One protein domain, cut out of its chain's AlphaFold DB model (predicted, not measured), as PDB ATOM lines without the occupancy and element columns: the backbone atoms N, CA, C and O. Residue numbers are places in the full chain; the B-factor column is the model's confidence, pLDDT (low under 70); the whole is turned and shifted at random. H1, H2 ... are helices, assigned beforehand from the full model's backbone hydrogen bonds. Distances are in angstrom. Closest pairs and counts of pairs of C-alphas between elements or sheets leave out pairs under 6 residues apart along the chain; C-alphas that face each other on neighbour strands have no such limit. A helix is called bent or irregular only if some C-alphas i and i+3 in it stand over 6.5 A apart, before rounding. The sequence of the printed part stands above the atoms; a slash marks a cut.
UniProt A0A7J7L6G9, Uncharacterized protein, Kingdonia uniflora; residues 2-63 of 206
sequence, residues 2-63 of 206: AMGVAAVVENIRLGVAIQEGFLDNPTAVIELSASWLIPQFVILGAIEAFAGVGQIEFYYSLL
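This is residues 2 to 63 of the 206 residues of an uncharacterized protein of Kingdonia uniflora (UniProt A0A7J7L6G9). A lopsided helical hairpin makes a long rod: a shorter helix, H1, a wide loop, and a longer helix, H2, that runs back past the beginning of H1. The far part of H2, from residue 48 on, sticks out alone and makes much of the rod's length. The printed part has 62 residues with two named helices, H1 then H2, and no named strand; its class is all helix. It is extended, with a radius of gyration of the C-alphas of 18.5 A and spans of 59 by 17 by 16 A.

H1, residues 2 to 19, and H2, residues 34 to 62, form a helical hairpin, running opposite ways at a shallow tilt of 15 degrees. They touch, with 8 pairs of C-alphas within 8 A. The closest are the C-alphas of Ala 2 and Gln 40, 5.5 A apart. H1 touches H2 with residues 2 to 9 alone, and H2 touches H1 with residues 36 to 44 alone. Their centres are 23.6 A apart. In H1 every O i to N i+4 pair is within hydrogen-bond range; in H2, 22 of 25 are.

H1 begins with C-alpha 2 at (181.557, 164.784, 174.605) and measures 26.1 A from first to last C-alpha. H2 begins with C-alpha 34 at (188.619, 168.699, 160.653), ends with C-alpha 62 at (187.206, 154.259, 201.206) and measures 43.1 A. H2 is irregular, but only just: C-alphas 36 and 39 are 6.6 A apart.

The two C-alphas farthest apart, those of Gly 21 and Leu 63, are 59.2 A apart. Residues 20 to 33 form a long link with no named element. Residues 48 to 63, of which 48 to 62 belong to H2, stand free; the body without them spans 38 by 17 by 15 A. The printed part has no cut. Its mean pLDDT is 71.8, and 22 residues are under 70, among them residues 17 to 34.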
ATOM      1  N   ALA A   2     181.118 164.780 176.011       62.06
ATOM      2  CA  ALA A   2     181.557 164.784 174.605       62.06
ATOM      3  C   ALA A   2     180.392 164.693 173.596       62.06
ATOM      4  O   ALA A   2     180.385 165.397 172.594       62.06
ATOM      5  N   MET A   3     179.342 163.927 173.918       71.69
ATOM      6  CA  MET A   3     178.104 163.887 173.125       71.69
ATOM      7  C   MET A   3     177.383 165.239 173.023       71.69
ATOM      8  O   MET A   3     176.743 165.507 172.015       71.69
ATOM      9  N   GLY A   4     177.504 166.109 174.031       72.75
ATOM     10  CA  GLY A   4     176.936 167.459 173.985       72.75
ATOM     11  C   GLY A   4     177.702 168.356 173.015       72.75
ATOM     12  O   GLY A   4     177.093 169.034 172.198       72.75
ATOM     13  N   VAL A   5     179.038 168.286 173.037       72.12
ATOM     14  CA  VAL A   5     179.896 168.983 172.062       72.12
ATOM     15  C   VAL A   5     179.618 168.468 170.649       72.12
ATOM     16  O   VAL A   5     179.425 169.265 169.737       72.12
ATOM     17  N   ALA A   6     179.501 167.148 170.479       66.31
ATOM     18  CA  ALA A   6     179.149 166.538 169.202       66.31
ATOM     19  C   ALA A   6     177.764 166.981 168.702       66.31
ATOM     20  O   ALA A   6     177.617 167.263 167.519       66.31
ATOM     21  N   ALA A   7     176.770 167.105 169.589       72.50
ATOM     22  CA  ALA A   7     175.444 167.609 169.234       72.50
ATOM     23  C   ALA A   7     175.474 169.085 168.805       72.50
ATOM     24  O   ALA A   7     174.799 169.464 167.853       72.50
ATOM     25  N   VAL A   8     176.280 169.921 169.465       74.94
ATOM     26  CA  VAL A   8     176.463 171.329 169.074       74.94
ATOM     27  C   VAL A   8     177.135 171.432 167.704       74.94
ATOM     28  O   VAL A   8     176.657 172.171 166.848       74.94
ATOM     29  N   VAL A   9     178.197 170.660 167.468       72.88
ATOM     30  CA  VAL A   9     178.878 170.613 166.164       72.88
ATOM     31  C   VAL A   9     177.938 170.100 165.071       72.88
ATOM     32  O   VAL A   9     177.924 170.646 163.970       72.88
ATOM     33  N   GLU A  10     177.107 169.101 165.374       70.44
ATOM     34  CA  GLU A  10     176.114 168.576 164.435       70.44
ATOM     35  C   GLU A  10     175.034 169.614 164.101       70.44
ATOM     36  O   GLU A  10     174.680 169.769 162.936       70.44
ATOM     37  N   ASN A  11     174.576 170.399 165.080       76.38
ATOM     38  CA  ASN A  11     173.646 171.505 164.837       76.38
ATOM     39  C   ASN A  11     174.252 172.592 163.937       76.38
ATOM     40  O   ASN A  11     173.566 173.120 163.065       76.38
ATOM     41  N   ILE A  12     175.539 172.907 164.110       76.75
ATOM     42  CA  ILE A  12     176.251 173.865 163.249       76.75
ATOM     43  C   ILE A  12     176.374 173.307 161.825       76.75
ATOM     44  O   ILE A  12     176.059 174.007 160.864       76.75
ATOM     45  N   ARG A  13     176.755 172.031 161.680       74.06
ATOM     46  CA  ARG A  13     176.833 171.339 160.384       74.06
ATOM     47  C   ARG A  13     175.487 171.342 159.659       74.06
ATOM     48  O   ARG A  13     175.439 171.624 158.465       74.06
ATOM     49  N   LEU A  14     174.403 171.054 160.379       69.62
ATOM     50  CA  LEU A  14     173.041 171.079 159.843       69.62
ATOM     51  C   LEU A  14     172.622 172.492 159.423       69.62
ATOM     52  O   LEU A  14     172.023 172.653 158.366       69.62
ATOM     53  N   GLY A  15     172.982 173.519 160.196       74.69
ATOM     54  CA  GLY A  15     172.728 174.915 159.833       74.69
ATOM     55  C   GLY A  15     173.399 175.320 158.517       74.69
ATOM     56  O   GLY A  15     172.758 175.938 157.671       74.69
ATOM     57  N   VAL A  16     174.653 174.906 158.314       70.12
ATOM     58  CA  VAL A  16     175.387 175.132 157.056       70.12
ATOM     59  C   VAL A  16     174.752 174.348 155.900       70.12
ATOM     60  O   VAL A  16     174.547 174.900 154.825       70.12
ATOM     61  N   ALA A  17     174.340 173.096 156.127       64.31
ATOM     62  CA  ALA A  17     173.675 172.274 155.110       64.31
ATOM     63  C   ALA A  17     172.343 172.869 154.611       64.31
ATOM     64  O   ALA A  17     172.008 172.742 153.434       64.31
ATOM     65  N   ILE A  18     171.585 173.514 155.507       69.50
ATOM     66  CA  ILE A  18     170.312 174.173 155.184       69.50
ATOM     67  C   ILE A  18     170.550 175.446 154.364       69.50
ATOM     68  O   ILE A  18     169.804 175.704 153.422       69.50
ATOM     69  N   GLN A  19     171.582 176.231 154.696       68.69
ATOM     70  CA  GLN A  19     171.901 177.471 153.977       68.69
ATOM     71  C   GLN A  19     172.391 177.217 152.549       68.69
ATOM     72  O   GLN A  19     172.028 177.959 151.641       68.69
ATOM     73  N   GLU A  20     173.144 176.140 152.343       68.56
ATOM     74  CA  GLU A  20     173.658 175.734 151.032       68.56
ATOM     75  C   GLU A  20     172.629 174.945 150.187       68.56
ATOM     76  O   GLU A  20     172.904 174.554 149.056       68.56
ATOM     77  N   GLY A  21     171.421 174.694 150.714       61.94
ATOM     78  CA  GLY A  21     170.337 174.033 149.973       61.94
ATOM     79  C   GLY A  21     170.539 172.531 149.725       61.94
ATOM     80  O   GLY A  21     169.861 171.951 148.880       61.94
ATOM     81  N   PHE A  22     171.431 171.868 150.467       63.06
ATOM     82  CA  PHE A  22     171.802 170.461 150.249       63.06
ATOM     83  C   PHE A  22     170.856 169.425 150.880       63.06
ATOM     84  O   PHE A  22     171.206 168.249 150.970       63.06
ATOM     85  N   LEU A  23     169.651 169.819 151.300       56.69
ATOM     86  CA  LEU A  23     168.700 168.917 151.966       56.69
ATOM     87  C   LEU A  23     168.284 167.713 151.099       56.69
ATOM     88  O   LEU A  23     168.027 166.642 151.646       56.69
ATOM     89  N   ASP A  24     168.287 167.865 149.771       54.91
ATOM     90  CA  ASP A  24     167.841 166.831 148.826       54.91
ATOM     91  C   ASP A  24     168.979 166.003 148.199       54.91
ATOM     92  O   ASP A  24     168.711 165.056 147.456       54.91
ATOM     93  N   ASN A  25     170.254 166.315 148.481       50.94
ATOM     94  CA  ASN A  25     171.387 165.608 147.882       50.94
ATOM     95  C   ASN A  25     172.218 164.834 148.930       50.94
ATOM     96  O   ASN A  25     173.051 165.429 149.614       50.94
ATOM     97  N   PRO A  26     172.088 163.494 149.010       54.56
ATOM     98  CA  PRO A  26     172.821 162.668 149.973       54.56
ATOM     99  C   PRO A  26     174.332 162.557 149.688       54.56
ATOM    100  O   PRO A  26     175.051 161.937 150.466       54.56
ATOM    101  N   THR A  27     174.822 163.128 148.580       51.22
ATOM    102  CA  THR A  27     176.244 163.108 148.179       51.22
ATOM    103  C   THR A  27     176.943 164.459 148.331       51.22
ATOM    104  O   THR A  27     178.126 164.571 148.014       51.22
ATOM    105  N   ALA A  28     176.239 165.485 148.818       49.97
ATOM    106  CA  ALA A  28     176.822 166.802 149.021       49.97
ATOM    107  C   ALA A  28     177.865 166.773 150.149       49.97
ATOM    108  O   ALA A  28     177.555 166.529 151.318       49.97
ATOM    109  N   VAL A  29     179.123 167.009 149.780       55.81
ATOM    110  CA  VAL A  29     180.239 167.093 150.719       55.81
ATOM    111  C   VAL A  29     180.227 168.488 151.329       55.81
ATOM    112  O   VAL A  29     180.505 169.472 150.654       55.81
ATOM    113  N   ILE A  30     179.884 168.570 152.612       57.91
ATOM    114  CA  ILE A  30     179.998 169.814 153.371       57.91
ATOM    115  C   ILE A  30     181.464 169.950 153.781       57.91
ATOM    116  O   ILE A  30     181.970 169.121 154.541       57.91
ATOM    117  N   GLU A  31     182.138 170.990 153.301       55.28
ATOM    118  CA  GLU A  31     183.514 171.318 153.678       55.28
ATOM    119  C   GLU A  31     183.565 171.871 155.115       55.28
ATOM    120  O   GLU A  31     183.773 173.057 155.358       55.28
ATOM    121  N   LEU A  32     183.345 171.009 156.112       62.22
ATOM    122  CA  LEU A  32     183.651 171.333 157.504       62.22
ATOM    123  C   LEU A  32     185.120 171.011 157.791       62.22
ATOM    124  O   LEU A  32     185.586 169.895 157.565       62.22
ATOM    125  N   SER A  33     185.843 171.977 158.355       68.00
ATOM    126  CA  SER A  33     187.227 171.771 158.789       68.00
ATOM    127  C   SER A  33     187.328 170.649 159.834       68.00
ATOM    128  O   SER A  33     186.593 170.628 160.821       68.00
ATOM    129  N   ALA A  34     188.310 169.756 159.681       65.81
ATOM    130  CA  ALA A  34     188.619 168.699 160.653       65.81
ATOM    131  C   ALA A  34     188.985 169.233 162.058       65.81
ATOM    132  O   ALA A  34     188.949 168.490 163.040       65.81
ATOM    133  N   SER A  35     189.290 170.531 162.174       70.88
ATOM    134  CA  SER A  35     189.584 171.201 163.445       70.88
ATOM    135  C   SER A  35     188.431 171.148 164.458       70.88
ATOM    136  O   SER A  35     188.678 171.173 165.664       70.88
ATOM    137  N   TRP A  36     187.185 170.974 164.004       70.94
ATOM    138  CA  TRP A  36     186.007 170.874 164.875       70.94
ATOM    139  C   TRP A  36     185.957 169.593 165.724       70.94
ATOM    140  O   TRP A  36     185.232 169.554 166.718       70.94
ATOM    141  N   LEU A  37     186.749 168.562 165.397       68.12
ATOM    142  CA  LEU A  37     186.877 167.367 166.243       68.12
ATOM    143  C   LEU A  37     187.924 167.510 167.353       68.12
ATOM    144  O   LEU A  37     187.877 166.780 168.339       68.12
ATOM    145  N   ILE A  38     188.851 168.453 167.240       78.44
ATOM    146  CA  ILE A  38     189.882 168.677 168.257       78.44
ATOM    147  C   ILE A  38     189.271 168.928 169.651       78.44
ATOM    148  O   ILE A  38     189.659 168.231 170.591       78.44
ATOM    149  N   PRO A  39     188.286 169.833 169.832       77.81
ATOM    150  CA  PRO A  39     187.761 170.129 171.165       77.81
ATOM    151  C   PRO A  39     187.075 168.929 171.827       77.81
ATOM    152  O   PRO A  39     187.222 168.737 173.034       77.81
ATOM    153  N   GLN A  40     186.364 168.086 171.068       76.38
ATOM    154  CA  GLN A  40     185.724 166.899 171.646       76.38
ATOM    155  C   GLN A  40     186.752 165.870 172.140       76.38
ATOM    156  O   GLN A  40     186.528 165.265 173.185       76.38
ATOM    157  N   PHE A  41     187.880 165.699 171.441       77.88
ATOM    158  CA  PHE A  41     188.912 164.738 171.835       77.88
ATOM    159  C   PHE A  41     189.750 165.236 173.007       77.88
ATOM    160  O   PHE A  41     190.053 164.454 173.901       77.88
ATOM    161  N   VAL A  42     190.061 166.535 173.056       83.69
ATOM    162  CA  VAL A  42     190.772 167.132 174.196       83.69
ATOM    163  C   VAL A  42     189.952 166.989 175.480       83.69
ATOM    164  O   VAL A  42     190.480 166.571 176.508       83.69
ATOM    165  N   ILE A  43     188.649 167.284 175.421       81.12
ATOM    166  CA  ILE A  43     187.761 167.151 176.584       81.12
ATOM    167  C   ILE A  43     187.596 165.679 176.978       81.12
ATOM    168  O   ILE A  43     187.606 165.372 178.168       81.12
ATOM    169  N   LEU A  44     187.456 164.770 176.007       79.69
ATOM    170  CA  LEU A  44     187.343 163.338 176.280       79.69
ATOM    171  C   LEU A  44     188.599 162.799 176.978       79.69
ATOM    172  O   LEU A  44     188.474 162.199 178.041       79.69
ATOM    173  N   GLY A  45     189.787 163.096 176.444       80.06
ATOM    174  CA  GLY A  45     191.054 162.653 177.029       80.06
ATOM    175  C   GLY A  45     191.309 163.243 178.418       80.06
ATOM    176  O   GLY A  45     191.774 162.541 179.311       80.06
ATOM    177  N   ALA A  46     190.939 164.509 178.645       85.94
ATOM    178  CA  ALA A  46     191.016 165.108 179.974       85.94
ATOM    179  C   ALA A  46     190.097 164.387 180.974       85.94
ATOM    180  O   ALA A  46     190.519 164.072 182.085       85.94
ATOM    181  N   ILE A  47     188.852 164.095 180.585       82.50
ATOM    182  CA  ILE A  47     187.901 163.381 181.448       82.50
ATOM    183  C   ILE A  47     188.421 161.988 181.783       82.50
ATOM    184  O   ILE A  47     188.384 161.614 182.946       82.50
ATOM    185  N   GLU A  48     188.908 161.239 180.801       78.69
ATOM    186  CA  GLU A  48     189.401 159.875 181.000       78.69
ATOM    187  C   GLU A  48     190.602 159.846 181.957       78.69
ATOM    188  O   GLU A  48     190.606 159.090 182.931       78.69
ATOM    189  N   ALA A  49     191.556 160.766 181.769       82.69
ATOM    190  CA  ALA A  49     192.717 160.901 182.643       82.69
ATOM    191  C   ALA A  49     192.326 161.231 184.094       82.69
ATOM    192  O   ALA A  49     192.811 160.597 185.034       82.69
ATOM    193  N   PHE A  50     191.430 162.202 184.301       82.75
ATOM    194  CA  PHE A  50     191.018 162.597 185.651       82.75
ATOM    195  C   PHE A  50     190.050 161.599 186.298       82.75
ATOM    196  O   PHE A  50     190.129 161.370 187.504       82.75
ATOM    197  N   ALA A  51     189.149 160.991 185.525       82.19
ATOM    198  CA  ALA A  51     188.176 160.029 186.031       82.19
ATOM    199  C   ALA A  51     188.851 158.726 186.464       82.19
ATOM    200  O   ALA A  51     188.528 158.228 187.539       82.19
ATOM    201  N   GLY A  52     189.813 158.214 185.689       76.75
ATOM    202  CA  GLY A  52     190.547 157.000 186.047       76.75
ATOM    203  C   GLY A  52     191.333 157.165 187.350       76.75
ATOM    204  O   GLY A  52     191.173 156.375 188.281       76.75
ATOM    205  N   VAL A  53     192.123 158.240 187.459       82.56
ATOM    206  CA  VAL A  53     192.904 158.534 188.674       82.56
ATOM    207  C   VAL A  53     191.981 158.804 189.865       82.56
ATOM    208  O   VAL A  53     192.170 158.226 190.936       82.56
ATOM    209  N   GLY A  54     190.939 159.617 189.673       83.94
ATOM    210  CA  GLY A  54     189.988 159.960 190.729       83.94
ATOM    211  C   GLY A  54     189.207 158.755 191.252       83.94
ATOM    212  O   GLY A  54     189.025 158.627 192.461       83.94
ATOM    213  N   GLN A  55     188.780 157.840 190.375       79.50
ATOM    214  CA  GLN A  55     188.088 156.615 190.781       79.50
ATOM    215  C   GLN A  55     188.998 155.711 191.611       79.50
ATOM    216  O   GLN A  55     188.594 155.255 192.681       79.50
ATOM    217  N   ILE A  56     190.234 155.490 191.162       76.75
ATOM    218  CA  ILE A  56     191.186 154.626 191.862       76.75
ATOM    219  C   ILE A  56     191.534 155.201 193.242       76.75
ATOM    220  O   ILE A  56     191.452 154.480 194.238       76.75
ATOM    221  N   GLU A  57     191.862 156.492 193.337       82.06
ATOM    222  CA  GLU A  57     192.173 157.125 194.626       82.06
ATOM    223  C   GLU A  57     190.971 157.155 195.574       82.06
ATOM    224  O   GLU A  57     191.115 156.891 196.771       82.06
ATOM    225  N   PHE A  58     189.767 157.393 195.051       83.38
ATOM    226  CA  PHE A  58     188.542 157.333 195.841       83.38
ATOM    227  C   PHE A  58     188.314 155.932 196.418       83.38
ATOM    228  O   PHE A  58     188.062 155.798 197.619       83.38
ATOM    229  N   TYR A  59     188.486 154.878 195.614       75.31
ATOM    230  CA  TYR A  59     188.392 153.503 196.104       75.31
ATOM    231  C   TYR A  59     189.443 153.209 197.175       75.31
ATOM    232  O   TYR A  59     189.098 152.648 198.213       75.31
ATOM    233  N   TYR A  60     190.693 153.635 196.995       77.56
ATOM    234  CA  TYR A  60     191.721 153.453 198.024       77.56
ATOM    235  C   TYR A  60     191.448 154.254 199.305       77.56
ATOM    236  O   TYR A  60     191.795 153.783 200.387       77.56
ATOM    237  N   SER A  61     190.798 155.418 199.217       81.62
ATOM    238  CA  SER A  61     190.426 156.224 200.389       81.62
ATOM    239  C   SER A  61     189.287 155.607 201.214       81.62
ATOM    240  O   SER A  61     189.248 155.770 202.434       81.62
ATOM    241  N   LEU A  62     188.380 154.863 200.567       77.88
ATOM    242  CA  LEU A  62     187.206 154.259 201.206       77.88
ATOM    243  C   LEU A  62     187.407 152.797 201.626       77.88
ATOM    244  O   LEU A  62     186.765 152.323 202.566       77.88
ATOM    245  N   LEU A  63     188.278 152.058 200.941       75.00
ATOM    246  CA  LEU A  63     188.496 150.636 201.183       75.00
ATOM    247  C   LEU A  63     189.559 150.430 202.275       75.00
ATOM    248  O   LEU A  63     190.713 150.833 202.143       75.00
TER     249      LEU A  63